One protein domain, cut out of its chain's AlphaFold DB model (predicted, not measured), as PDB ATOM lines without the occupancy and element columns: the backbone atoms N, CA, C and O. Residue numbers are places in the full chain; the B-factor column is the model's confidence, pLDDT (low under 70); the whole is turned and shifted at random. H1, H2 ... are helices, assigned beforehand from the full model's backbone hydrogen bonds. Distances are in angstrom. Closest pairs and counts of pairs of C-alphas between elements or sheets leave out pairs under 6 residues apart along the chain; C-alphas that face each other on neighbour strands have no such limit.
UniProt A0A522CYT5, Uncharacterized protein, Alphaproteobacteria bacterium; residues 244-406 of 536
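AT A GLANCE: This is residues 244 to 406 of the 536 residues of an uncharacterized protein of Alphaproteobacteria bacterium (UniProt A0A522CYT5). One long helix, H3, is the spine: H4, H5 and H7 pack on its later part with the short H6 at its last residues, and H8 sets off nearly crosswise from its first part to form a second cluster with H9 and H10. H10 leads back to H5, while H1 and H2 lie near the first end of H3. The printed part has 163 residues with ten named helices, H1 to H10 in chain order, and no named strand; the class is all helix, mostly crossed. The whole is compact: the radius of gyration of the C-alphas is 16.5 A, and the C-alphas span 45 by 40 by 29 A along their three main axes.

IN THESE COORDINATES: Find C-alpha 269 at (20.650, -54.933, 30.385); from there H3, residues 269 to 295, runs 37.6 A to C-alpha 295 at (-3.019, -31.761, 12.668). Before it come H1, residues 251 to 256, and H2, residues 262 to 265. After it read H4, residues 301 to 312, 16.9 A; H5, residues 322 to 335, 20.2 A; H6, residues 337 to 341; H7, residues 345 to 359, 21.1 A; H8, residues 363 to 374, 16.8 A; H9, residues 377 to 386, 15.3 A; and H10, residues 391 to 403, 18.4 A, ending at C-alpha 403 (4.608, -59.429, 15.216).

HOW THE PARTS SIT: Start at the hub, H3, which touches six helices. Residues 280 to 291 of H3 touch H7, opposite ways at a steep tilt of 43 degrees; the closest C-alphas, Leu 284 and Thr 356, are 5.9 A apart. Its residues 283 to 291 touch H5, closest at the C-alphas of Val 287 and Leu 325, 5.8 A. H4 and H5 form a hairpin at a shallow tilt of 17 degrees, with the C-alphas of Ser 307 and Ala 322 closest at 4.5 A. H6 only just touches H3, with 3 pairs of C-alphas within 8 A, the closest Arg 295 and Arg 341 at 4.1 A. Now look at residues 269 to 276 of H3: they touch H8, about perpendicular at 79 degrees, closest at the C-alphas of Leu 272 and Ala 363, 4.7 A. H8 and H10 touch, the same way at a steep tilt of 50 degrees; the C-alphas of Ser 365 and Asp 392 are closest, 4.2 A. H9 touches H10, closest at the C-alphas of Arg 386 and Val 393, 6.5 A. H10 touches H5 too, closest at the C-alphas of Pro 323 and Leu 399, 6.3 A. H1 touches H3, closest at the C-alphas of Lys 253 and Thr 270, 7.4 A; H2 is close but not clearly touching H3, with the C-alphas of His 265 and Ala 271 closest at 6.2 A. H3 and H10 are apart. Each O i to N i+4 pair is within hydrogen-bond range in H1, H3, H4, H5, H6, H7, H8 and H10; H9 has 1 of 6, beside 5 of 7 O i to N i+3 pairs, and H2 is too short for an i+4 pair.

THE WHOLE: The two C-alphas farthest apart are those of Ser 344 and Ala 378, 48.3 A. The printed part has no cut and no long link; the link from H4 to H5 is short and the others are tight. The mean pLDDT of the printed part is 90.8; confidence is low, under 70, at residues 259 to 260 and 405 to 406.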
ATOM      1  N   TYR A 244      15.258 -39.301  23.934       90.12
ATOM      2  CA  TYR A 244      15.661 -40.678  23.636       90.12
ATOM      3  C   TYR A 244      17.047 -40.711  22.993       90.12
ATOM      4  O   TYR A 244      17.256 -41.045  21.827       90.12
ATOM      5  N   ASN A 245      18.039 -40.373  23.810       85.38
ATOM      6  CA  ASN A 245      19.442 -40.422  23.446       85.38
ATOM      7  C   ASN A 245      20.230 -41.353  24.380       85.38
ATOM      8  O   ASN A 245      19.827 -41.652  25.502       85.38
ATOM      9  N   LEU A 246      21.403 -41.780  23.913       86.25
ATOM     10  CA  LEU A 246      22.286 -42.681  24.654       86.25
ATOM     11  C   LEU A 246      23.330 -41.935  25.506       86.25
ATOM     12  O   LEU A 246      24.248 -42.573  26.007       86.25
ATOM     13  N   ARG A 247      23.234 -40.603  25.681       82.50
ATOM     14  CA  ARG A 247      24.249 -39.806  26.411       82.50
ATOM     15  C   ARG A 247      24.335 -40.156  27.896       82.50
ATOM     16  O   ARG A 247      25.352 -39.889  28.522       82.50
ATOM     17  N   HIS A 248      23.265 -40.716  28.453       83.81
ATOM     18  CA  HIS A 248      23.216 -41.170  29.841       83.81
ATOM     19  C   HIS A 248      23.915 -42.527  30.051       83.81
ATOM     20  O   HIS A 248      24.105 -42.942  31.192       83.81
ATOM     21  N   LEU A 249      24.279 -43.223  28.968       85.75
ATOM     22  CA  LEU A 249      25.019 -44.478  29.007       85.75
ATOM     23  C   LEU A 249      26.510 -44.234  28.769       85.75
ATOM     24  O   LEU A 249      26.913 -43.300  28.080       85.75
ATOM     25  N   ASP A 250      27.325 -45.131  29.316       84.62
ATOM     26  CA  ASP A 250      28.766 -45.165  29.086       84.62
ATOM     27  C   ASP A 250      29.072 -45.413  27.590       84.62
ATOM     28  O   ASP A 250      28.689 -46.467  27.061       84.62
ATOM     29  N   PRO A 251      29.761 -44.486  26.893       83.69
ATOM     30  CA  PRO A 251      30.072 -44.618  25.473       83.69
ATOM     31  C   PRO A 251      30.856 -45.886  25.116       83.69
ATOM     32  O   PRO A 251      30.648 -46.430  24.029       83.69
ATOM     33  N   GLU A 252      31.728 -46.376  26.002       85.25
ATOM     34  CA  GLU A 252      32.501 -47.598  25.758       85.25
ATOM     35  C   GLU A 252      31.594 -48.827  25.783       85.25
ATOM     36  O   GLU A 252      31.701 -49.702  24.922       85.25
ATOM     37  N   LYS A 253      30.632 -48.861  26.712       85.88
ATOM     38  CA  LYS A 253      29.640 -49.943  26.779       85.88
ATOM     39  C   LYS A 253      28.697 -49.912  25.586       85.88
ATOM     40  O   LYS A 253      28.400 -50.966  25.032       85.88
ATOM     41  N   VAL A 254      28.278 -48.722  25.148       84.81
ATOM     42  CA  VAL A 254      27.485 -48.565  23.918       84.81
ATOM     43  C   VAL A 254      28.259 -49.084  22.703       84.81
ATOM     44  O   VAL A 254      27.695 -49.808  21.887       84.81
ATOM     45  N   ALA A 255      29.554 -48.769  22.596       81.88
ATOM     46  CA  ALA A 255      30.402 -49.242  21.502       81.88
ATOM     47  C   ALA A 255      30.703 -50.755  21.562       81.88
ATOM     48  O   ALA A 255      30.965 -51.365  20.525       81.88
ATOM     49  N   ALA A 256      30.678 -51.357  22.754       84.62
ATOM     50  CA  ALA A 256      30.972 -52.772  22.967       84.62
ATOM     51  C   ALA A 256      29.801 -53.708  22.629       84.62
ATOM     52  O   ALA A 256      30.035 -54.877  22.304       84.62
ATOM     53  N   VAL A 257      28.554 -53.222  22.685       83.75
ATOM     54  CA  VAL A 257      27.394 -53.997  22.223       83.75
ATOM     55  C   VAL A 257      27.580 -54.256  20.734       83.75
ATOM     56  O   VAL A 257      27.670 -53.327  19.946       83.75
ATOM     57  N   LYS A 258      27.698 -55.522  20.329       76.38
ATOM     58  CA  LYS A 258      27.872 -55.888  18.916       76.38
ATOM     59  C   LYS A 258      26.521 -56.053  18.236       76.38
ATOM     60  O   LYS A 258      25.552 -56.503  18.852       76.38
ATOM     61  N   SER A 259      26.491 -55.797  16.928       64.12
ATOM     62  CA  SER A 259      25.383 -56.226  16.076       64.12
ATOM     63  C   SER A 259      25.198 -57.740  16.200       64.12
ATOM     64  O   SER A 259      26.104 -58.509  15.881       64.12
ATOM     65  N   GLY A 260      24.022 -58.156  16.647       63.12
ATOM     66  CA  GLY A 260      23.599 -59.545  16.764       63.12
ATOM     67  C   GLY A 260      22.076 -59.600  16.801       63.12
ATOM     68  O   GLY A 260      21.427 -58.553  16.761       63.12
ATOM     69  N   THR A 261      21.512 -60.803  16.864       70.31
ATOM     70  CA  THR A 261      20.064 -60.968  17.016       70.31
ATOM     71  C   THR A 261      19.651 -60.466  18.395       70.31
ATOM     72  O   THR A 261      20.357 -60.701  19.379       70.31
ATOM     73  N   LEU A 262      18.506 -59.783  18.498       77.62
ATOM     74  CA  LEU A 262      18.025 -59.261  19.785       77.62
ATOM     75  C   LEU A 262      17.946 -60.371  20.857       77.62
ATOM     76  O   LEU A 262      18.227 -60.139  22.031       77.62
ATOM     77  N   ALA A 263      17.638 -61.600  20.435       82.44
ATOM     78  CA  ALA A 263      17.611 -62.792  21.274       82.44
ATOM     79  C   ALA A 263      18.926 -63.062  22.034       82.44
ATOM     80  O   ALA A 263      18.879 -63.511  23.180       82.44
ATOM     81  N   ALA A 264      20.084 -62.769  21.432       86.31
ATOM     82  CA  ALA A 264      21.391 -62.965  22.063       86.31
ATOM     83  C   ALA A 264      21.613 -62.038  23.272       86.31
ATOM     84  O   ALA A 264      22.418 -62.340  24.151       86.31
ATOM     85  N   HIS A 265      20.856 -60.942  23.343       88.88
ATOM     86  CA  HIS A 265      20.982 -59.896  24.354       88.88
ATOM     87  C   HIS A 265      19.943 -60.006  25.476       88.88
ATOM     88  O   HIS A 265      19.833 -59.105  26.300       88.88
ATOM     89  N   VAL A 266      19.194 -61.114  25.568       91.31
ATOM     90  CA  VAL A 266      18.083 -61.273  26.532       91.31
ATOM     91  C   VAL A 266      18.474 -61.021  27.994       91.31
ATOM     92  O   VAL A 266      17.629 -60.618  28.791       91.31
ATOM     93  N   ASN A 267      19.738 -61.238  28.362       91.75
ATOM     94  CA  ASN A 267      20.250 -61.001  29.715       91.75
ATOM     95  C   ASN A 267      21.225 -59.810  29.801       91.75
ATOM     96  O   ASN A 267      21.701 -59.504  30.893       91.75
ATOM     97  N   ASP A 268      21.499 -59.119  28.691       92.56
ATOM     98  CA  ASP A 268      22.331 -57.916  28.665       92.56
ATOM     99  C   ASP A 268      21.453 -56.670  28.831       92.56
ATOM    100  O   ASP A 268      20.816 -56.183  27.896       92.56
ATOM    101  N   ARG A 269      21.430 -56.135  30.056       91.75
ATOM    102  CA  ARG A 269      20.650 -54.933  30.385       91.75
ATOM    103  C   ARG A 269      21.073 -53.711  29.572       91.75
ATOM    104  O   ARG A 269      20.215 -52.905  29.235       91.75
ATOM    105  N   THR A 270      22.364 -53.571  29.270       90.94
ATOM    106  CA  THR A 270      22.869 -52.404  28.534       90.94
ATOM    107  C   THR A 270      22.421 -52.476  27.086       90.94
ATOM    108  O   THR A 270      21.885 -51.503  26.562       90.94
ATOM    109  N   ALA A 271      22.574 -53.644  26.456       91.19
ATOM    110  CA  ALA A 271      22.083 -53.858  25.102       91.19
ATOM    111  C   ALA A 271      20.572 -53.605  25.024       91.19
ATOM    112  O   ALA A 271      20.130 -52.824  24.185       91.19
ATOM    113  N   LEU A 272      19.779 -54.186  25.930       93.00
ATOM    114  CA  LEU A 272      18.324 -53.997  25.954       93.00
ATOM    115  C   LEU A 272      17.907 -52.531  26.146       93.00
ATOM    116  O   LEU A 272      16.952 -52.101  25.504       93.00
ATOM    117  N   GLU A 273      18.616 -51.752  26.969       93.25
ATOM    118  CA  GLU A 273      18.348 -50.311  27.123       93.25
ATOM    119  C   GLU A 273      18.678 -49.524  25.849       93.25
ATOM    120  O   GLU A 273      17.924 -48.628  25.461       93.25
ATOM    121  N   ILE A 274      19.757 -49.886  25.147       91.25
ATOM    122  CA  ILE A 274      20.096 -49.296  23.845       91.25
ATOM    123  C   ILE A 274      18.989 -49.599  22.831       91.25
ATOM    124  O   ILE A 274      18.471 -48.671  22.211       91.25
ATOM    125  N   TYR A 275      18.571 -50.864  22.701       90.94
ATOM    126  CA  TYR A 275      17.484 -51.251  21.795       90.94
ATOM    127  C   TYR A 275      16.167 -50.545  22.145       90.94
ATOM    128  O   TYR A 275      15.496 -50.040  21.250       90.94
ATOM    129  N   ALA A 276      15.812 -50.458  23.430       94.00
ATOM    130  CA  ALA A 276      14.609 -49.763  23.888       94.00
ATOM    131  C   ALA A 276      14.660 -48.258  23.595       94.00
ATOM    132  O   ALA A 276      13.655 -47.651  23.233       94.00
ATOM    133  N   THR A 277      15.828 -47.634  23.744       93.00
ATOM    134  CA  THR A 277      16.009 -46.208  23.453       93.00
ATOM    135  C   THR A 277      15.921 -45.925  21.957       93.00
ATOM    136  O   THR A 277      15.194 -45.018  21.570       93.00
ATOM    137  N   VAL A 278      16.577 -46.730  21.112       91.44
ATOM    138  CA  VAL A 278      16.472 -46.601  19.648       91.44
ATOM    139  C   VAL A 278      15.032 -46.845  19.187       91.44
ATOM    140  O   VAL A 278      14.501 -46.042  18.432       91.44
ATOM    141  N   TYR A 279      14.366 -47.879  19.707       94.06
ATOM    142  CA  TYR A 279      12.952 -48.135  19.423       94.06
ATOM    143  C   TYR A 279      12.069 -46.927  19.755       94.06
ATOM    144  O   TYR A 279      11.258 -46.501  18.939       94.06
ATOM    145  N   ARG A 280      12.212 -46.355  20.960       96.06
ATOM    146  CA  ARG A 280      11.406 -45.199  21.385       96.06
ATOM    147  C   ARG A 280      11.692 -43.962  20.542       96.06
ATOM    148  O   ARG A 280      10.759 -43.215  20.268       96.06
ATOM    149  N   LYS A 281      12.939 -43.773  20.111       94.94
ATOM    150  CA  LYS A 281      13.321 -42.699  19.195       94.94
ATOM    151  C   LYS A 281      12.595 -42.822  17.848       94.94
ATOM    152  O   LYS A 281      11.917 -41.884  17.442       94.94
ATOM    153  N   GLU A 282      12.663 -43.984  17.200       95.75
ATOM    154  CA  GLU A 282      11.973 -44.220  15.920       95.75
ATOM    155  C   GLU A 282      10.444 -44.172  16.063       95.75
ATOM    156  O   GLU A 282       9.745 -43.587  15.235       95.75
ATOM    157  N   ALA A 283       9.905 -44.725  17.152       97.19
ATOM    158  CA  ALA A 283       8.475 -44.664  17.430       97.19
ATOM    159  C   ALA A 283       7.990 -43.227  17.671       97.19
ATOM    160  O   ALA A 283       6.927 -42.863  17.175       97.19
ATOM    161  N   LEU A 284       8.761 -42.397  18.385       97.94
ATOM    162  CA  LEU A 284       8.461 -40.973  18.533       97.94
ATOM    163  C   LEU A 284       8.458 -40.268  17.177       97.94
ATOM    164  O   LEU A 284       7.567 -39.459  16.935       97.94
ATOM    165  N   ALA A 285       9.425 -40.573  16.310       97.75
ATOM    166  CA  ALA A 285       9.502 -39.973  14.987       97.75
ATOM    167  C   ALA A 285       8.270 -40.296  14.128       97.75
ATOM    168  O   ALA A 285       7.679 -39.388  13.546       97.75
ATOM    169  N   ASP A 286       7.804 -41.548  14.136       98.31
ATOM    170  CA  ASP A 286       6.565 -41.942  13.452       98.31
ATOM    171  C   ASP A 286       5.314 -41.289  14.062       98.31
ATOM    172  O   ASP A 286       4.476 -40.752  13.335       98.31
ATOM    173  N   VAL A 287       5.181 -41.306  15.394       98.25
ATOM    174  CA  VAL A 287       4.053 -40.691  16.122       98.25
ATOM    175  C   VAL A 287       3.986 -39.196  15.850       98.25
ATOM    176  O   VAL A 287       2.911 -38.669  15.566       98.25
ATOM    177  N   GLY A 288       5.128 -38.518  15.917       97.94
ATOM    178  CA  GLY A 288       5.231 -37.096  15.652       97.94
ATOM    179  C   GLY A 288       4.905 -36.759  14.202       97.94
ATOM    180  O   GLY A 288       4.101 -35.861  13.946       97.94
ATOM    181  N   ALA A 289       5.461 -37.514  13.250       98.25
ATOM    182  CA  ALA A 289       5.207 -37.311  11.828       98.25
ATOM    183  C   ALA A 289       3.725 -37.466  11.487       98.25
ATOM    184  O   ALA A 289       3.118 -36.562  10.907       98.25
ATOM    185  N   VAL A 290       3.126 -38.583  11.900       98.44
ATOM    186  CA  VAL A 290       1.716 -38.873  11.645       98.44
ATOM    187  C   VAL A 290       0.800 -37.906  12.395       98.44
ATOM    188  O   VAL A 290      -0.166 -37.396  11.821       98.44
ATOM    189  N   GLY A 291       1.106 -37.606  13.658       98.38
ATOM    190  CA  GLY A 291       0.359 -36.639  14.453       98.38
ATOM    191  C   GLY A 291       0.328 -35.260  13.792       98.38
ATOM    192  O   GLY A 291      -0.741 -34.663  13.655       98.38
ATOM    193  N   ASP A 292       1.468 -34.782  13.292       97.94
ATOM    194  CA  ASP A 292       1.545 -33.492  12.610       97.94
ATOM    195  C   ASP A 292       0.840 -33.485  11.250       97.94
ATOM    196  O   ASP A 292       0.244 -32.470  10.887       97.94
ATOM    197  N   MET A 293       0.843 -34.603  10.517       97.94
ATOM    198  CA  MET A 293       0.040 -34.751   9.297       97.94
ATOM    199  C   MET A 293      -1.465 -34.668   9.594       97.94
ATOM    200  O   MET A 293      -2.198 -33.974   8.886       97.94
ATOM    201  N   ILE A 294      -1.939 -35.317  10.662       98.50
ATOM    202  CA  ILE A 294      -3.352 -35.261  11.082       98.50
ATOM    203  C   ILE A 294      -3.735 -33.846  11.528       98.50
ATOM    204  O   ILE A 294      -4.803 -33.347  11.156       98.50
ATOM    205  N   ARG A 295      -2.854 -33.174  12.285       97.75
ATOM    206  CA  ARG A 295      -3.019 -31.761  12.668       97.75
ATOM    207  C   ARG A 295      -3.064 -30.836  11.449       97.75
ATOM    208  O   ARG A 295      -3.813 -29.867  11.464       97.75
ATOM    209  N   ALA A 296      -2.346 -31.177  10.380       95.94
ATOM    210  CA  ALA A 296      -2.388 -30.488   9.089       95.94
ATOM    211  C   ALA A 296      -3.595 -30.873   8.202       95.94
ATOM    212  O   ALA A 296      -3.669 -30.448   7.053       95.94
ATOM    213  N   GLY A 297      -4.549 -31.658   8.715       96.62
ATOM    214  CA  GLY A 297      -5.821 -31.942   8.045       96.62
ATOM    215  C   GLY A 297      -5.945 -33.338   7.436       96.62
ATOM    216  O   GLY A 297      -7.027 -33.675   6.954       96.62
ATOM    217  N   LYS A 298      -4.909 -34.187   7.497       96.81
ATOM    218  CA  LYS A 298      -5.037 -35.594   7.080       96.81
ATOM    219  C   LYS A 298      -6.013 -36.347   7.997       96.81
ATOM    220  O   LYS A 298      -6.239 -35.951   9.148       96.81
ATOM    221  N   GLY A 299      -6.659 -37.383   7.462       96.12
ATOM    222  CA  GLY A 299      -7.587 -38.227   8.216       96.12
ATOM    223  C   GLY A 299      -6.855 -39.253   9.083       96.12
ATOM    224  O   GLY A 299      -5.644 -39.419   8.970       96.12
ATOM    225  N   LEU A 300      -7.572 -39.937   9.982       96.94
ATOM    226  CA  LEU A 300      -6.975 -40.910  10.912       96.94
ATOM    227  C   LEU A 300      -6.412 -42.156  10.212       96.94
ATOM    228  O   LEU A 300      -5.588 -42.859  10.791       96.94
ATOM    229  N   GLU A 301      -6.816 -42.425   8.973       95.75
ATOM    230  CA  GLU A 301      -6.377 -43.577   8.186       95.75
ATOM    231  C   GLU A 301      -4.868 -43.594   7.900       95.75
ATOM    232  O   GLU A 301      -4.317 -44.658   7.614       95.75
ATOM    233  N   VAL A 302      -4.170 -42.454   7.995       96.62
ATOM    234  CA  VAL A 302      -2.700 -42.420   7.877       96.62
ATOM    235  C   VAL A 302      -2.028 -43.257   8.976       96.62
ATOM    236  O   VAL A 302      -1.033 -43.921   8.698       96.62
ATOM    237  N   LEU A 303      -2.605 -43.316  10.188       96.62
ATOM    238  CA  LEU A 303      -2.096 -44.146  11.289       96.62
ATOM    239  C   LEU A 303      -2.127 -45.623  10.913       96.62
ATOM    240  O   LEU A 303      -1.161 -46.345  11.154       96.62
ATOM    241  N   ASP A 304      -3.224 -46.061  10.296       94.12
ATOM    242  CA  ASP A 304      -3.421 -47.457   9.917       94.12
ATOM    243  C   ASP A 304      -2.482 -47.851   8.769       94.12
ATOM    244  O   ASP A 304      -1.862 -48.913   8.814       94.12
ATOM    245  N   LYS A 305      -2.311 -46.970   7.774       94.62
ATOM    246  CA  LYS A 305      -1.414 -47.194   6.628       94.62
ATOM    247  C   LYS A 305       0.054 -47.273   7.053       94.62
ATOM    248  O   LYS A 305       0.748 -48.215   6.672       94.62
ATOM    249  N   VAL A 306       0.518 -46.334   7.884       95.44
ATOM    250  CA  VAL A 306       1.896 -46.350   8.410       95.44
ATOM    251  C   VAL A 306       2.108 -47.554   9.333       95.44
ATOM    252  O   VAL A 306       3.129 -48.229   9.219       95.44
ATOM    253  N   SER A 307       1.130 -47.902  10.179       93.19
ATOM    254  CA  SER A 307       1.208 -49.097  11.036       93.19
ATOM    255  C   SER A 307       1.315 -50.387  10.216       93.19
ATOM    256  O   SER A 307       2.148 -51.245  10.512       93.19
ATOM    257  N   ALA A 308       0.512 -50.531   9.159       90.19
ATOM    258  CA  ALA A 308       0.584 -51.678   8.256       90.19
ATOM    259  C   ALA A 308       1.952 -51.771   7.561       90.19
ATOM    260  O   ALA A 308       2.531 -52.853   7.463       90.19
ATOM    261  N   TRP A 309       2.515 -50.637   7.140       90.56
ATOM    262  CA  TRP A 309       3.849 -50.601   6.544       90.56
ATOM    263  C   TRP A 309       4.946 -50.991   7.545       90.56
ATOM    264  O   TRP A 309       5.716 -51.913   7.263       90.56
ATOM    265  N   ARG A 310       4.973 -50.397   8.746       90.19
ATOM    266  CA  ARG A 310       5.962 -50.717   9.797       90.19
ATOM    267  C   ARG A 310       5.855 -52.145  10.332       90.19
ATOM    268  O   ARG A 310       6.831 -52.676  10.852       90.19
ATOM    269  N   THR A 311       4.698 -52.791  10.189       86.25
ATOM    270  CA  THR A 311       4.528 -54.211  10.549       86.25
ATOM    271  C   THR A 311       4.890 -55.189   9.429       86.25
ATOM    272  O   THR A 311       4.965 -56.397   9.676       86.25
ATOM    273  N   SER A 312       5.148 -54.696   8.213       81.62
ATOM    274  CA  SER A 312       5.430 -55.549   7.056       81.62
ATOM    275  C   SER A 312       6.847 -56.130   7.031       81.62
ATOM    276  O   SER A 312       7.018 -57.273   6.600       81.62
ATOM    277  N   ASP A 313       7.845 -55.407   7.552       80.00
ATOM    278  CA  ASP A 313       9.200 -55.926   7.760       80.00
ATOM    279  C   ASP A 313       9.429 -56.289   9.232       80.00
ATOM    280  O   ASP A 313       9.833 -55.480  10.067       80.00
ATOM    281  N   LYS A 314       9.210 -57.564   9.557       73.12
ATOM    282  CA  LYS A 314       9.381 -58.087  10.921       73.12
ATOM    283  C   LYS A 314      10.840 -58.122  11.390       73.12
ATOM    284  O   LYS A 314      11.081 -58.397  12.567       73.12
ATOM    285  N   LYS A 315      11.816 -57.909  10.497       72.75
ATOM    286  CA  LYS A 315      13.239 -57.873  10.859       72.75
ATOM    287  C   LYS A 315      13.677 -56.484  11.320       72.75
ATOM    288  O   LYS A 315      14.692 -56.388  12.011       72.75
ATOM    289  N   ASP A 316      12.905 -55.444  11.020       79.56
ATOM    290  CA  ASP A 316      13.210 -54.056  11.358       79.56
ATOM    291  C   ASP A 316      12.550 -53.615  12.674       79.56
ATOM    292  O   ASP A 316      11.761 -52.675  12.749       79.56
ATOM    293  N   LEU A 317      12.865 -54.340  13.752       81.12
ATOM    294  CA  LEU A 317      12.199 -54.167  15.043       81.12
ATOM    295  C   LEU A 317      12.308 -52.741  15.602       81.12
ATOM    296  O   LEU A 317      11.394 -52.278  16.277       81.12
ATOM    297  N   GLN A 318      13.420 -52.053  15.338       85.00
ATOM    298  CA  GLN A 318      13.640 -50.689  15.820       85.00
ATOM    299  C   GLN A 318      12.590 -49.709  15.279       85.00
ATOM    300  O   GLN A 318      12.192 -48.813  16.010       85.00
ATOM    301  N   HIS A 319      12.080 -49.925  14.064       87.62
ATOM    302  CA  HIS A 319      11.044 -49.092  13.462       87.62
ATOM    303  C   HIS A 319       9.628 -49.651  13.663       87.62
ATOM    304  O   HIS A 319       8.672 -49.149  13.076       87.62
ATOM    305  N   PHE A 320       9.452 -50.691  14.482       89.06
ATOM    306  CA  PHE A 320       8.157 -51.335  14.694       89.06
ATOM    307  C   PHE A 320       7.241 -50.488  15.603       89.06
ATOM    308  O   PHE A 320       6.918 -50.851  16.734       89.06
ATOM    309  N   SER A 321       6.821 -49.321  15.126       94.25
ATOM    310  CA  SER A 321       6.091 -48.300  15.889       94.25
ATOM    311  C   SER A 321       4.577 -48.533  15.977       94.25
ATOM    312  O   SER A 321       3.890 -47.791  16.677       94.25
ATOM    313  N   ALA A 322       4.042 -49.576  15.329       93.19
ATOM    314  CA  ALA A 322       2.602 -49.847  15.256       93.19
ATOM    315  C   ALA A 322       1.870 -49.858  16.619       93.19
ATOM    316  O   ALA A 322       0.803 -49.246  16.703       93.19
ATOM    317  N   PRO A 323       2.416 -50.446  17.708       93.69
ATOM    318  CA  PRO A 323       1.809 -50.319  19.035       93.69
ATOM    319  C   PRO A 323       1.638 -48.861  19.477       93.69
ATOM    320  O   PRO A 323       0.582 -48.473  19.969       93.69
ATOM    321  N   VAL A 324       2.664 -48.036  19.270       96.88
ATOM    322  CA  VAL A 324       2.677 -46.636  19.703       96.88
ATOM    323  C   VAL A 324       1.741 -45.783  18.839       96.88
ATOM    324  O   VAL A 324       1.019 -44.939  19.368       96.88
ATOM    325  N   LEU A 325       1.662 -46.057  17.533       97.50
ATOM    326  CA  LEU A 325       0.684 -45.436  16.632       97.50
ATOM    327  C   LEU A 325      -0.763 -45.789  17.023       97.50
ATOM    328  O   LEU A 325      -1.635 -44.920  16.987       97.50
ATOM    329  N   ALA A 326      -1.026 -47.024  17.465       95.81
ATOM    330  CA  ALA A 326      -2.331 -47.399  18.011       95.81
ATOM    331  C   ALA A 326      -2.663 -46.614  19.295       95.81
ATOM    332  O   ALA A 326      -3.781 -46.118  19.433       95.81
ATOM    333  N   GLY A 327      -1.680 -46.415  20.182       96.75
ATOM    334  CA  GLY A 327      -1.827 -45.556  21.362       96.75
ATOM    335  C   GLY A 327      -2.120 -44.091  21.015       96.75
ATOM    336  O   GLY A 327      -2.967 -43.461  21.647       96.75
ATOM    337  N   LEU A 328      -1.488 -43.546  19.967       98.56
ATOM    338  CA  LEU A 328      -1.813 -42.205  19.466       98.56
ATOM    339  C   LEU A 328      -3.264 -42.153  18.964       98.56
ATOM    340  O   LEU A 328      -3.992 -41.219  19.298       98.56
ATOM    341  N   LYS A 329      -3.702 -43.163  18.205       98.19
ATOM    342  CA  LYS A 329      -5.083 -43.262  17.707       98.19
ATOM    343  C   LYS A 329      -6.100 -43.270  18.850       98.19
ATOM    344  O   LYS A 329      -7.088 -42.542  18.786       98.19
ATOM    345  N   GLU A 330      -5.841 -44.044  19.903       97.81
ATOM    346  CA  GLU A 330      -6.665 -44.073  21.116       97.81
ATOM    347  C   GLU A 330      -6.748 -42.687  21.764       97.81
ATOM    348  O   GLU A 330      -7.848 -42.181  21.983       97.81
ATOM    349  N   LYS A 331      -5.611 -42.004  21.955       98.12
ATOM    350  CA  LYS A 331      -5.600 -40.646  22.522       98.12
ATOM    351  C   LYS A 331      -6.333 -39.619  21.675       98.12
ATOM    352  O   LYS A 331      -7.016 -38.762  22.236       98.12
ATOM    353  N   ILE A 332      -6.253 -39.703  20.349       98.31
ATOM    354  CA  ILE A 332      -7.030 -38.817  19.474       98.31
ATOM    355  C   ILE A 332      -8.532 -39.089  19.621       98.31
ATOM    356  O   ILE A 332      -9.315 -38.141  19.692       98.31
ATOM    357  N   ASN A 333      -8.937 -40.357  19.711       98.06
ATOM    358  CA  ASN A 333     -10.337 -40.728  19.922       98.06
ATOM    359  C   ASN A 333     -10.859 -40.262  21.290       98.06
ATOM    360  O   ASN A 333     -11.995 -39.801  21.372       98.06
ATOM    361  N   GLU A 334     -10.036 -40.325  22.341       97.75
ATOM    362  CA  GLU A 334     -10.386 -39.836  23.682       97.75
ATOM    363  C   GLU A 334     -10.619 -38.317  23.714       97.75
ATOM    364  O   GLU A 334     -11.604 -37.852  24.287       97.75
ATOM    365  N   ILE A 335      -9.717 -37.519  23.124       97.81
ATOM    366  CA  ILE A 335      -9.808 -36.048  23.204       97.81
ATOM    367  C   ILE A 335     -10.667 -35.426  22.096       97.81
ATOM    368  O   ILE A 335     -11.075 -34.269  22.219       97.81
ATOM    369  N   GLY A 336     -10.923 -36.177  21.024       98.06
ATOM    370  CA  GLY A 336     -11.611 -35.742  19.813       98.06
ATOM    371  C   GLY A 336     -10.665 -35.157  18.755       98.06
ATOM    372  O   GLY A 336      -9.826 -34.301  19.045       98.06
ATOM    373  N   LEU A 337     -10.855 -35.566  17.494       98.25
ATOM    374  CA  LEU A 337     -10.013 -35.185  16.348       98.25
ATOM    375  C   LEU A 337      -9.854 -33.666  16.184       98.25
ATOM    376  O   LEU A 337      -8.744 -33.170  16.012       98.25
ATOM    377  N   GLU A 338     -10.946 -32.911  16.283       98.12
ATOM    378  CA  GLU A 338     -10.904 -31.454  16.110       98.12
ATOM    379  C   GLU A 338     -10.162 -30.743  17.245       98.12
ATOM    380  O   GLU A 338      -9.505 -29.726  17.023       98.12
ATOM    381  N   LYS A 339     -10.219 -31.289  18.463       98.31
ATOM    382  CA  LYS A 339      -9.434 -30.776  19.588       98.31
ATOM    383  C   LYS A 339      -7.957 -31.114  19.409       98.31
ATOM    384  O   LYS A 339      -7.118 -30.244  19.610       98.31
ATOM    385  N   PHE A 340      -7.652 -32.340  18.979       98.56
ATOM    386  CA  PHE A 340      -6.291 -32.767  18.659       98.56
ATOM    387  C   PHE A 340      -5.644 -31.873  17.588       98.56
ATOM    388  O   PHE A 340      -4.531 -31.385  17.775       98.56
ATOM    389  N   ARG A 341      -6.370 -31.575  16.501       98.38
ATOM    390  CA  ARG A 341      -5.909 -30.682  15.420       98.38
ATOM    391  C   ARG A 341      -5.533 -29.283  15.907       98.38
ATOM    392  O   ARG A 341      -4.611 -28.678  15.373       98.38
ATOM    393  N   LYS A 342      -6.216 -28.795  16.943       98.12
ATOM    394  CA  LYS A 342      -6.029 -27.458  17.524       98.12
ATOM    395  C   LYS A 342      -5.002 -27.404  18.657       98.12
ATOM    396  O   LYS A 342      -4.824 -26.335  19.238       98.12
ATOM    397  N   LEU A 343      -4.341 -28.514  18.997       97.62
ATOM    398  CA  LEU A 343      -3.264 -28.492  19.989       97.62
ATOM    399  C   LEU A 343      -2.158 -27.528  19.551       97.62
ATOM    400  O   LEU A 343      -1.814 -27.462  18.366       97.62
ATOM    401  N   SER A 344      -1.579 -26.812  20.516       94.62
ATOM    402  CA  SER A 344      -0.340 -26.064  20.301       94.62
ATOM    403  C   SER A 344       0.806 -27.027  19.964       94.62
ATOM    404  O   SER A 344       0.730 -28.218  20.272       94.62
ATOM    405  N   ASP A 345       1.888 -26.539  19.354       91.50
ATOM    406  CA  ASP A 345       3.054 -27.387  19.062       91.50
ATOM    407  C   ASP A 345       3.679 -27.971  20.335       91.50
ATOM    408  O   ASP A 345       4.045 -29.144  20.359       91.50
ATOM    409  N   THR A 346       3.696 -27.200  21.425       90.88
ATOM    410  CA  THR A 346       4.162 -27.671  22.734       90.88
ATOM    411  C   THR A 346       3.267 -28.777  23.301       90.88
ATOM    412  O   THR A 346       3.773 -29.779  23.808       90.88
ATOM    413  N   ASP A 347       1.941 -28.630  23.228       94.88
ATOM    414  CA  ASP A 347       1.019 -29.637  23.774       94.88
ATOM    415  C   ASP A 347       0.991 -30.906  22.922       94.88
ATOM    416  O   ASP A 347       0.955 -32.008  23.466       94.88
ATOM    417  N   ALA A 348       1.072 -30.764  21.596       96.25
ATOM    418  CA  ALA A 348       1.221 -31.891  20.685       96.25
ATOM    419  C   ALA A 348       2.522 -32.656  20.972       96.25
ATOM    420  O   ALA A 348       2.485 -33.869  21.157       96.25
ATOM    421  N   GLN A 349       3.651 -31.952  21.121       94.31
ATOM    422  CA  GLN A 349       4.931 -32.568  21.472       94.31
ATOM    423  C   GLN A 349       4.856 -33.330  22.802       94.31
ATOM    424  O   GLN A 349       5.274 -34.487  22.870       94.31
ATOM    425  N   LYS A 350       4.283 -32.726  23.853       94.62
ATOM    426  CA  LYS A 350       4.076 -33.401  25.148       94.62
ATOM    427  C   LYS A 350       3.221 -34.657  25.006       94.62
ATOM    428  O   LYS A 350       3.554 -35.680  25.603       94.62
ATOM    429  N   LEU A 351       2.145 -34.590  24.221       97.75
ATOM    430  CA  LEU A 351       1.282 -35.737  23.951       97.75
ATOM    431  C   LEU A 351       2.058 -36.851  23.241       97.75
ATOM    432  O   LEU A 351       1.979 -37.996  23.672       97.75
ATOM    433  N   TYR A 352       2.847 -36.533  22.212       97.94
ATOM    434  CA  TYR A 352       3.625 -37.534  21.475       97.94
ATOM    435  C   TYR A 352       4.655 -38.226  22.369       97.94
ATOM    436  O   TYR A 352       4.727 -39.454  22.375       97.94
ATOM    437  N   PHE A 353       5.392 -37.471  23.193       97.06
ATOM    438  CA  PHE A 353       6.289 -38.064  24.188       97.06
ATOM    439  C   PHE A 353       5.536 -38.954  25.173       97.06
ATOM    440  O   PHE A 353       5.973 -40.075  25.416       97.06
ATOM    441  N   ASN A 354       4.395 -38.495  25.695       97.44
ATOM    442  CA  ASN A 354       3.595 -39.259  26.647       97.44
ATOM    443  C   ASN A 354       3.099 -40.589  26.056       97.44
ATOM    444  O   ASN A 354       3.224 -41.627  26.706       97.44
ATOM    445  N   VAL A 355       2.588 -40.577  24.822       97.75
ATOM    446  CA  VAL A 355       2.159 -41.795  24.121       97.75
ATOM    447  C   VAL A 355       3.344 -42.747  23.940       97.75
ATOM    448  O   VAL A 355       3.241 -43.926  24.286       97.75
ATOM    449  N   THR A 356       4.492 -42.241  23.484       97.50
ATOM    450  CA  THR A 356       5.708 -43.050  23.318       97.50
ATOM    451  C   THR A 356       6.230 -43.612  24.640       97.50
ATOM    452  O   THR A 356       6.616 -44.775  24.691       97.50
ATOM    453  N   ASP A 357       6.205 -42.849  25.730       96.38
ATOM    454  CA  ASP A 357       6.619 -43.321  27.057       96.38
ATOM    455  C   ASP A 357       5.671 -44.384  27.621       96.38
ATOM    456  O   ASP A 357       6.107 -45.320  28.298       96.38
ATOM    457  N   THR A 358       4.373 -44.238  27.356       94.94
ATOM    458  CA  THR A 358       3.319 -45.112  27.886       94.94
ATOM    459  C   THR A 358       3.257 -46.440  27.139       94.94
ATOM    460  O   THR A 358       3.050 -47.481  27.758       94.94
ATOM    461  N   VAL A 359       3.465 -46.423  25.822       94.62
ATOM    462  CA  VAL A 359       3.266 -47.607  24.971       94.62
ATOM    463  C   VAL A 359       4.580 -48.189  24.457       94.62
ATOM    464  O   VAL A 359       4.676 -49.392  24.219       94.62
ATOM    465  N   GLY A 360       5.611 -47.359  24.301       94.50
ATOM    466  CA  GLY A 360       6.890 -47.770  23.741       94.50
ATOM    467  C   GLY A 360       7.645 -48.776  24.607       94.50
ATOM    468  O   GLY A 360       7.383 -48.952  25.798       94.50
ATOM    469  N   MET A 361       8.613 -49.458  24.000       94.69
ATOM    470  CA  MET A 361       9.345 -50.525  24.671       94.69
ATOM    471  C   MET A 361      10.359 -49.992  25.695       94.69
ATOM    472  O   MET A 361      11.073 -49.023  25.442       94.69
ATOM    473  N   THR A 362      10.443 -50.665  26.841       95.25
ATOM    474  CA  THR A 362      11.496 -50.518  27.854       95.25
ATOM    475  C   THR A 362      12.488 -51.682  27.722       95.25
ATOM    476  O   THR A 362      12.197 -52.692  27.073       95.25
ATOM    477  N   ALA A 363      13.651 -51.608  28.377       94.75
ATOM    478  CA  ALA A 363      14.571 -52.748  28.430       94.75
ATOM    479  C   ALA A 363      13.904 -54.009  29.020       94.75
ATOM    480  O   ALA A 363      14.111 -55.124  28.532       94.75
ATOM    481  N   LYS A 364      13.063 -53.839  30.053       96.06
ATOM    482  CA  LYS A 364      12.347 -54.941  30.711       96.06
ATOM    483  C   LYS A 364      11.224 -55.493  29.833       96.06
ATOM    484  O   LYS A 364      11.064 -56.713  29.770       96.06
ATOM    485  N   SER A 365      10.495 -54.651  29.100       95.44
ATOM    486  CA  SER A 365       9.488 -55.135  28.153       95.44
ATOM    487  C   SER A 365      10.128 -55.858  26.964       95.44
ATOM    488  O   SER A 365       9.630 -56.909  26.566       95.44
ATOM    489  N   LEU A 366      11.281 -55.403  26.449       93.19
ATOM    490  CA  LEU A 366      12.030 -56.140  25.420       93.19
ATOM    491  C   LEU A 366      12.501 -57.501  25.933       93.19
ATOM    492  O   LEU A 366      12.316 -58.509  25.254       93.19
ATOM    493  N   GLN A 367      13.041 -57.564  27.154       95.19
ATOM    494  CA  GLN A 367      13.410 -58.836  27.777       95.19
ATOM    495  C   GLN A 367      12.209 -59.788  27.881       95.19
ATOM    496  O   GLN A 367      12.322 -60.967  27.540       95.19
ATOM    497  N   ASN A 368      11.056 -59.289  28.336       94.81
ATOM    498  CA  ASN A 368       9.827 -60.077  28.419       94.81
ATOM    499  C   ASN A 368       9.358 -60.553  27.037       94.81
ATOM    500  O   ASN A 368       8.956 -61.707  26.916       94.81
ATOM    501  N   PHE A 369       9.455 -59.709  26.006       92.44
ATOM    502  CA  PHE A 369       9.111 -60.051  24.625       92.44
ATOM    503  C   PHE A 369      10.010 -61.169  24.075       92.44
ATOM    504  O   PHE A 369       9.513 -62.160  23.531       92.44
ATOM    505  N   ILE A 370      11.327 -61.071  24.278       90.88
ATOM    506  CA  ILE A 370      12.276 -62.111  23.856       90.88
ATOM    507  C   ILE A 370      11.960 -63.432  24.567       90.88
ATOM    508  O   ILE A 370      11.829 -64.470  23.924       90.88
ATOM    509  N   ARG A 371      11.759 -63.398  25.889       93.00
ATOM    510  CA  ARG A 371      11.422 -64.604  26.662       93.00
ATOM    511  C   ARG A 371      10.102 -65.221  26.213       93.00
ATOM    512  O   ARG A 371      10.037 -66.428  26.034       93.00
ATOM    513  N   PHE A 372       9.078 -64.409  25.970       91.31
ATOM    514  CA  PHE A 372       7.787 -64.883  25.473       91.31
ATOM    515  C   PHE A 372       7.884 -65.519  24.083       91.31
ATOM    516  O   PHE A 372       7.303 -66.577  23.838       91.31
ATOM    517  N   SER A 373       8.638 -64.901  23.172       86.81
ATOM    518  CA  SER A 373       8.809 -65.433  21.818       86.81
ATOM    519  C   SER A 373       9.549 -66.778  21.810       86.81
ATOM    520  O   SER A 373       9.201 -67.656  21.023       86.81
ATOM    521  N   GLN A 374      10.474 -66.991  22.751       88.25
ATOM    522  CA  GLN A 374      11.200 -68.254  22.950       88.25
ATOM    523  C   GLN A 374      10.446 -69.292  23.803       88.25
ATOM    524  O   GLN A 374      10.799 -70.472  23.776       88.25
ATOM    525  N   ALA A 375       9.434 -68.869  24.564       88.25
ATOM    526  CA  ALA A 375       8.690 -69.719  25.486       88.25
ATOM    527  C   ALA A 375       7.821 -70.758  24.761       88.25
ATOM    528  O   ALA A 375       7.270 -70.507  23.684       88.25
ATOM    529  N   LYS A 376       7.640 -71.922  25.392       89.56
ATOM    530  CA  LYS A 376       6.709 -72.962  24.920       89.56
ATOM    531  C   LYS A 376       5.250 -72.498  25.076       89.56
ATOM    532  O   LYS A 376       4.972 -71.664  25.936       89.56
ATOM    533  N   PRO A 377       4.276 -73.080  24.344       85.94
ATOM    534  CA  PRO A 377       2.865 -72.679  24.444       85.94
ATOM    535  C   PRO A 377       2.307 -72.638  25.879       85.94
ATOM    536  O   PRO A 377       1.630 -71.680  26.247       85.94
ATOM    537  N   ALA A 378       2.645 -73.625  26.717       83.75
ATOM    538  CA  ALA A 378       2.214 -73.666  28.118       83.75
ATOM    539  C   ALA A 378       2.805 -72.523  28.969       83.75
ATOM    540  O   ALA A 378       2.132 -71.984  29.842       83.75
ATOM    541  N   GLU A 379       4.044 -72.113  28.692       86.38
ATOM    542  CA  GLU A 379       4.718 -71.002  29.376       86.38
ATOM    543  C   GLU A 379       4.179 -69.647  28.891       86.38
ATOM    544  O   GLU A 379       4.017 -68.722  29.688       86.38
ATOM    545  N   ARG A 380       3.827 -69.534  27.601       86.44
ATOM    546  CA  ARG A 380       3.177 -68.341  27.032       86.44
ATOM    547  C   ARG A 380       1.830 -68.049  27.700       86.44
ATOM    548  O   ARG A 380       1.514 -66.884  27.918       86.44
ATOM    549  N   ALA A 381       1.070 -69.074  28.095       84.81
ATOM    550  CA  ALA A 381      -0.205 -68.892  28.796       84.81
ATOM    551  C   ALA A 381      -0.054 -68.124  30.127       84.81
ATOM    552  O   ALA A 381      -0.924 -67.330  30.484       84.81
ATOM    553  N   ALA A 382       1.077 -68.277  30.826       86.06
ATOM    554  CA  ALA A 382       1.338 -67.563  32.079       86.06
ATOM    555  C   ALA A 382       1.515 -66.041  31.891       86.06
ATOM    556  O   ALA A 382       1.313 -65.272  32.834       86.06
ATOM    557  N   TYR A 383       1.858 -65.577  30.682       88.12
ATOM    558  CA  TYR A 383       1.987 -64.146  30.388       88.12
ATOM    559  C   TYR A 383       0.628 -63.428  30.344       88.12
ATOM    560  O   TYR A 383       0.563 -62.248  30.687       88.12
ATOM    561  N   ALA A 384      -0.461 -64.136  30.018       82.69
ATOM    562  CA  ALA A 384      -1.811 -63.565  29.970       82.69
ATOM    563  C   ALA A 384      -2.341 -63.138  31.352       82.69
ATOM    564  O   ALA A 384      -3.070 -62.158  31.461       82.69
ATOM    565  N   GLY A 385      -1.948 -63.827  32.430       82.56
ATOM    566  CA  GLY A 385      -2.264 -63.378  33.793       82.56
ATOM    567  C   GLY A 385      -1.406 -62.182  34.222       82.56
ATOM    568  O   GLY A 385      -1.885 -61.245  34.855       82.56
ATOM    569  N   ARG A 386      -0.127 -62.181  33.831       89.06
ATOM    570  CA  ARG A 386       0.834 -61.135  34.214       89.06
ATOM    571  C   ARG A 386       0.592 -59.799  33.518       89.06
ATOM    572  O   ARG A 386       0.846 -58.768  34.127       89.06
ATOM    573  N   MET A 387       0.069 -59.786  32.291       89.88
ATOM    574  CA  MET A 387      -0.206 -58.531  31.574       89.88
ATOM    575  C   MET A 387      -1.237 -57.626  32.269       89.88
ATOM    576  O   MET A 387      -1.304 -56.451  31.945       89.88
ATOM    577  N   GLN A 388      -2.029 -58.139  33.219       86.12
ATOM    578  CA  GLN A 388      -2.986 -57.327  33.984       86.12
ATOM    579  C   GLN A 388      -2.336 -56.536  35.130       86.12
ATOM    580  O   GLN A 388      -2.969 -55.651  35.695       86.12
ATOM    581  N   THR A 389      -1.106 -56.889  35.519       89.25
ATOM    582  CA  THR A 389      -0.442 -56.365  36.729       89.25
ATOM    583  C   THR A 389       1.017 -55.945  36.512       89.25
ATOM    584  O   THR A 389       1.597 -55.311  37.389       89.25
ATOM    585  N   ASP A 390       1.624 -56.279  35.366       93.25
ATOM    586  CA  ASP A 390       3.001 -55.924  34.992       93.25
ATOM    587  C   ASP A 390       2.995 -55.219  33.626       93.25
ATOM    588  O   ASP A 390       2.906 -55.867  32.577       93.25
ATOM    589  N   ASP A 391       3.107 -53.888  33.635       92.75
ATOM    590  CA  ASP A 391       3.065 -53.050  32.427       92.75
ATOM    591  C   ASP A 391       4.126 -53.447  31.392       92.75
ATOM    592  O   ASP A 391       3.872 -53.411  30.187       92.75
ATOM    593  N   ASP A 392       5.310 -53.889  31.827       94.81
ATOM    594  CA  ASP A 392       6.350 -54.344  30.901       94.81
ATOM    595  C   ASP A 392       5.951 -55.641  30.192       94.81
ATOM    596  O   ASP A 392       6.337 -55.872  29.045       94.81
ATOM    597  N   VAL A 393       5.188 -56.505  30.866       93.38
ATOM    598  CA  VAL A 393       4.612 -57.697  30.240       93.38
ATOM    599  C   VAL A 393       3.491 -57.295  29.292       93.38
ATOM    600  O   VAL A 393       3.458 -57.805  28.175       93.38
ATOM    601  N   ALA A 394       2.627 -56.355  29.680       91.12
ATOM    602  CA  ALA A 394       1.571 -55.849  28.808       91.12
ATOM    603  C   ALA A 394       2.139 -55.274  27.498       91.12
ATOM    604  O   ALA A 394       1.724 -55.690  26.416       91.12
ATOM    605  N   ARG A 395       3.167 -54.417  27.578       92.62
ATOM    606  CA  ARG A 395       3.880 -53.860  26.410       92.62
ATOM    607  C   ARG A 395       4.520 -54.948  25.549       92.62
ATOM    608  O   ARG A 395       4.394 -54.930  24.327       92.62
ATOM    609  N   ALA A 396       5.172 -55.926  26.181       91.88
ATOM    610  CA  ALA A 396       5.770 -57.060  25.480       91.88
ATOM    611  C   ALA A 396       4.730 -57.883  24.705       91.88
ATOM    612  O   ALA A 396       4.988 -58.298  23.574       91.88
ATOM    613  N   MET A 397       3.560 -58.118  25.307       90.38
ATOM    614  CA  MET A 397       2.476 -58.878  24.683       90.38
ATOM    615  C   MET A 397       1.794 -58.083  23.578       90.38
ATOM    616  O   MET A 397       1.460 -58.664  22.549       90.38
ATOM    617  N   LEU A 398       1.645 -56.768  23.748       88.31
ATOM    618  CA  LEU A 398       1.139 -55.889  22.700       88.31
ATOM    619  C   LEU A 398       2.031 -55.976  21.457       88.31
ATOM    620  O   LEU A 398       1.543 -56.290  20.374       88.31
ATOM    621  N   LEU A 399       3.349 -55.805  21.622       87.44
ATOM    622  CA  LEU A 399       4.315 -55.953  20.531       87.44
ATOM    623  C   LEU A 399       4.256 -57.352  19.890       87.44
ATOM    624  O   LEU A 399       4.236 -57.472  18.663       87.44
ATOM    625  N   ALA A 400       4.188 -58.409  20.705       87.25
ATOM    626  CA  ALA A 400       4.043 -59.773  20.206       87.25
ATOM    627  C   ALA A 400       2.751 -59.957  19.398       87.25
ATOM    628  O   ALA A 400       2.783 -60.577  18.340       87.25
ATOM    629  N   GLY A 401       1.634 -59.375  19.837       83.81
ATOM    630  CA  GLY A 401       0.355 -59.424  19.132       83.81
ATOM    631  C   GLY A 401       0.444 -58.893  17.701       83.81
ATOM    632  O   GLY A 401      -0.153 -59.481  16.806       83.81
ATOM    633  N   PHE A 402       1.241 -57.852  17.461       81.06
ATOM    634  CA  PHE A 402       1.481 -57.332  16.113       81.06
ATOM    635  C   PHE A 402       2.485 -58.180  15.311       81.06
ATOM    636  O   PHE A 402       2.262 -58.452  14.135       81.06
ATOM    637  N   LEU A 403       3.583 -58.640  15.922       78.56
ATOM    638  CA  LEU A 403       4.608 -59.429  15.216       78.56
ATOM    639  C   LEU A 403       4.149 -60.848  14.855       78.56
ATOM    640  O   LEU A 403       4.600 -61.416  13.855       78.56
ATOM    641  N   LEU A 404       3.257 -61.431  15.656       73.56
ATOM    642  CA  LEU A 404       2.748 -62.791  15.471       73.56
ATOM    643  C   LEU A 404       1.573 -62.878  14.499       73.56
ATOM    644  O   LEU A 404       1.240 -63.981  14.065       73.56
ATOM    645  N   GLN A 405       0.981 -61.749  14.105       69.69
ATOM    646  CA  GLN A 405      -0.022 -61.751  13.045       69.69
ATOM    647  C   GLN A 405       0.584 -62.300  11.746       69.69
ATOM    648  O   GLN A 405       1.762 -62.044  11.453       69.69
ATOM    649  N   PRO A 406      -0.166 -63.096  10.960       59.94
ATOM    650  CA  PRO A 406       0.305 -63.527   9.653       59.94
ATOM    651  C   PRO A 406       0.690 -62.282   8.842       59.94
ATOM    652  O   PRO A 406      -0.015 -61.275   8.924       59.94
TER     653      PRO A 406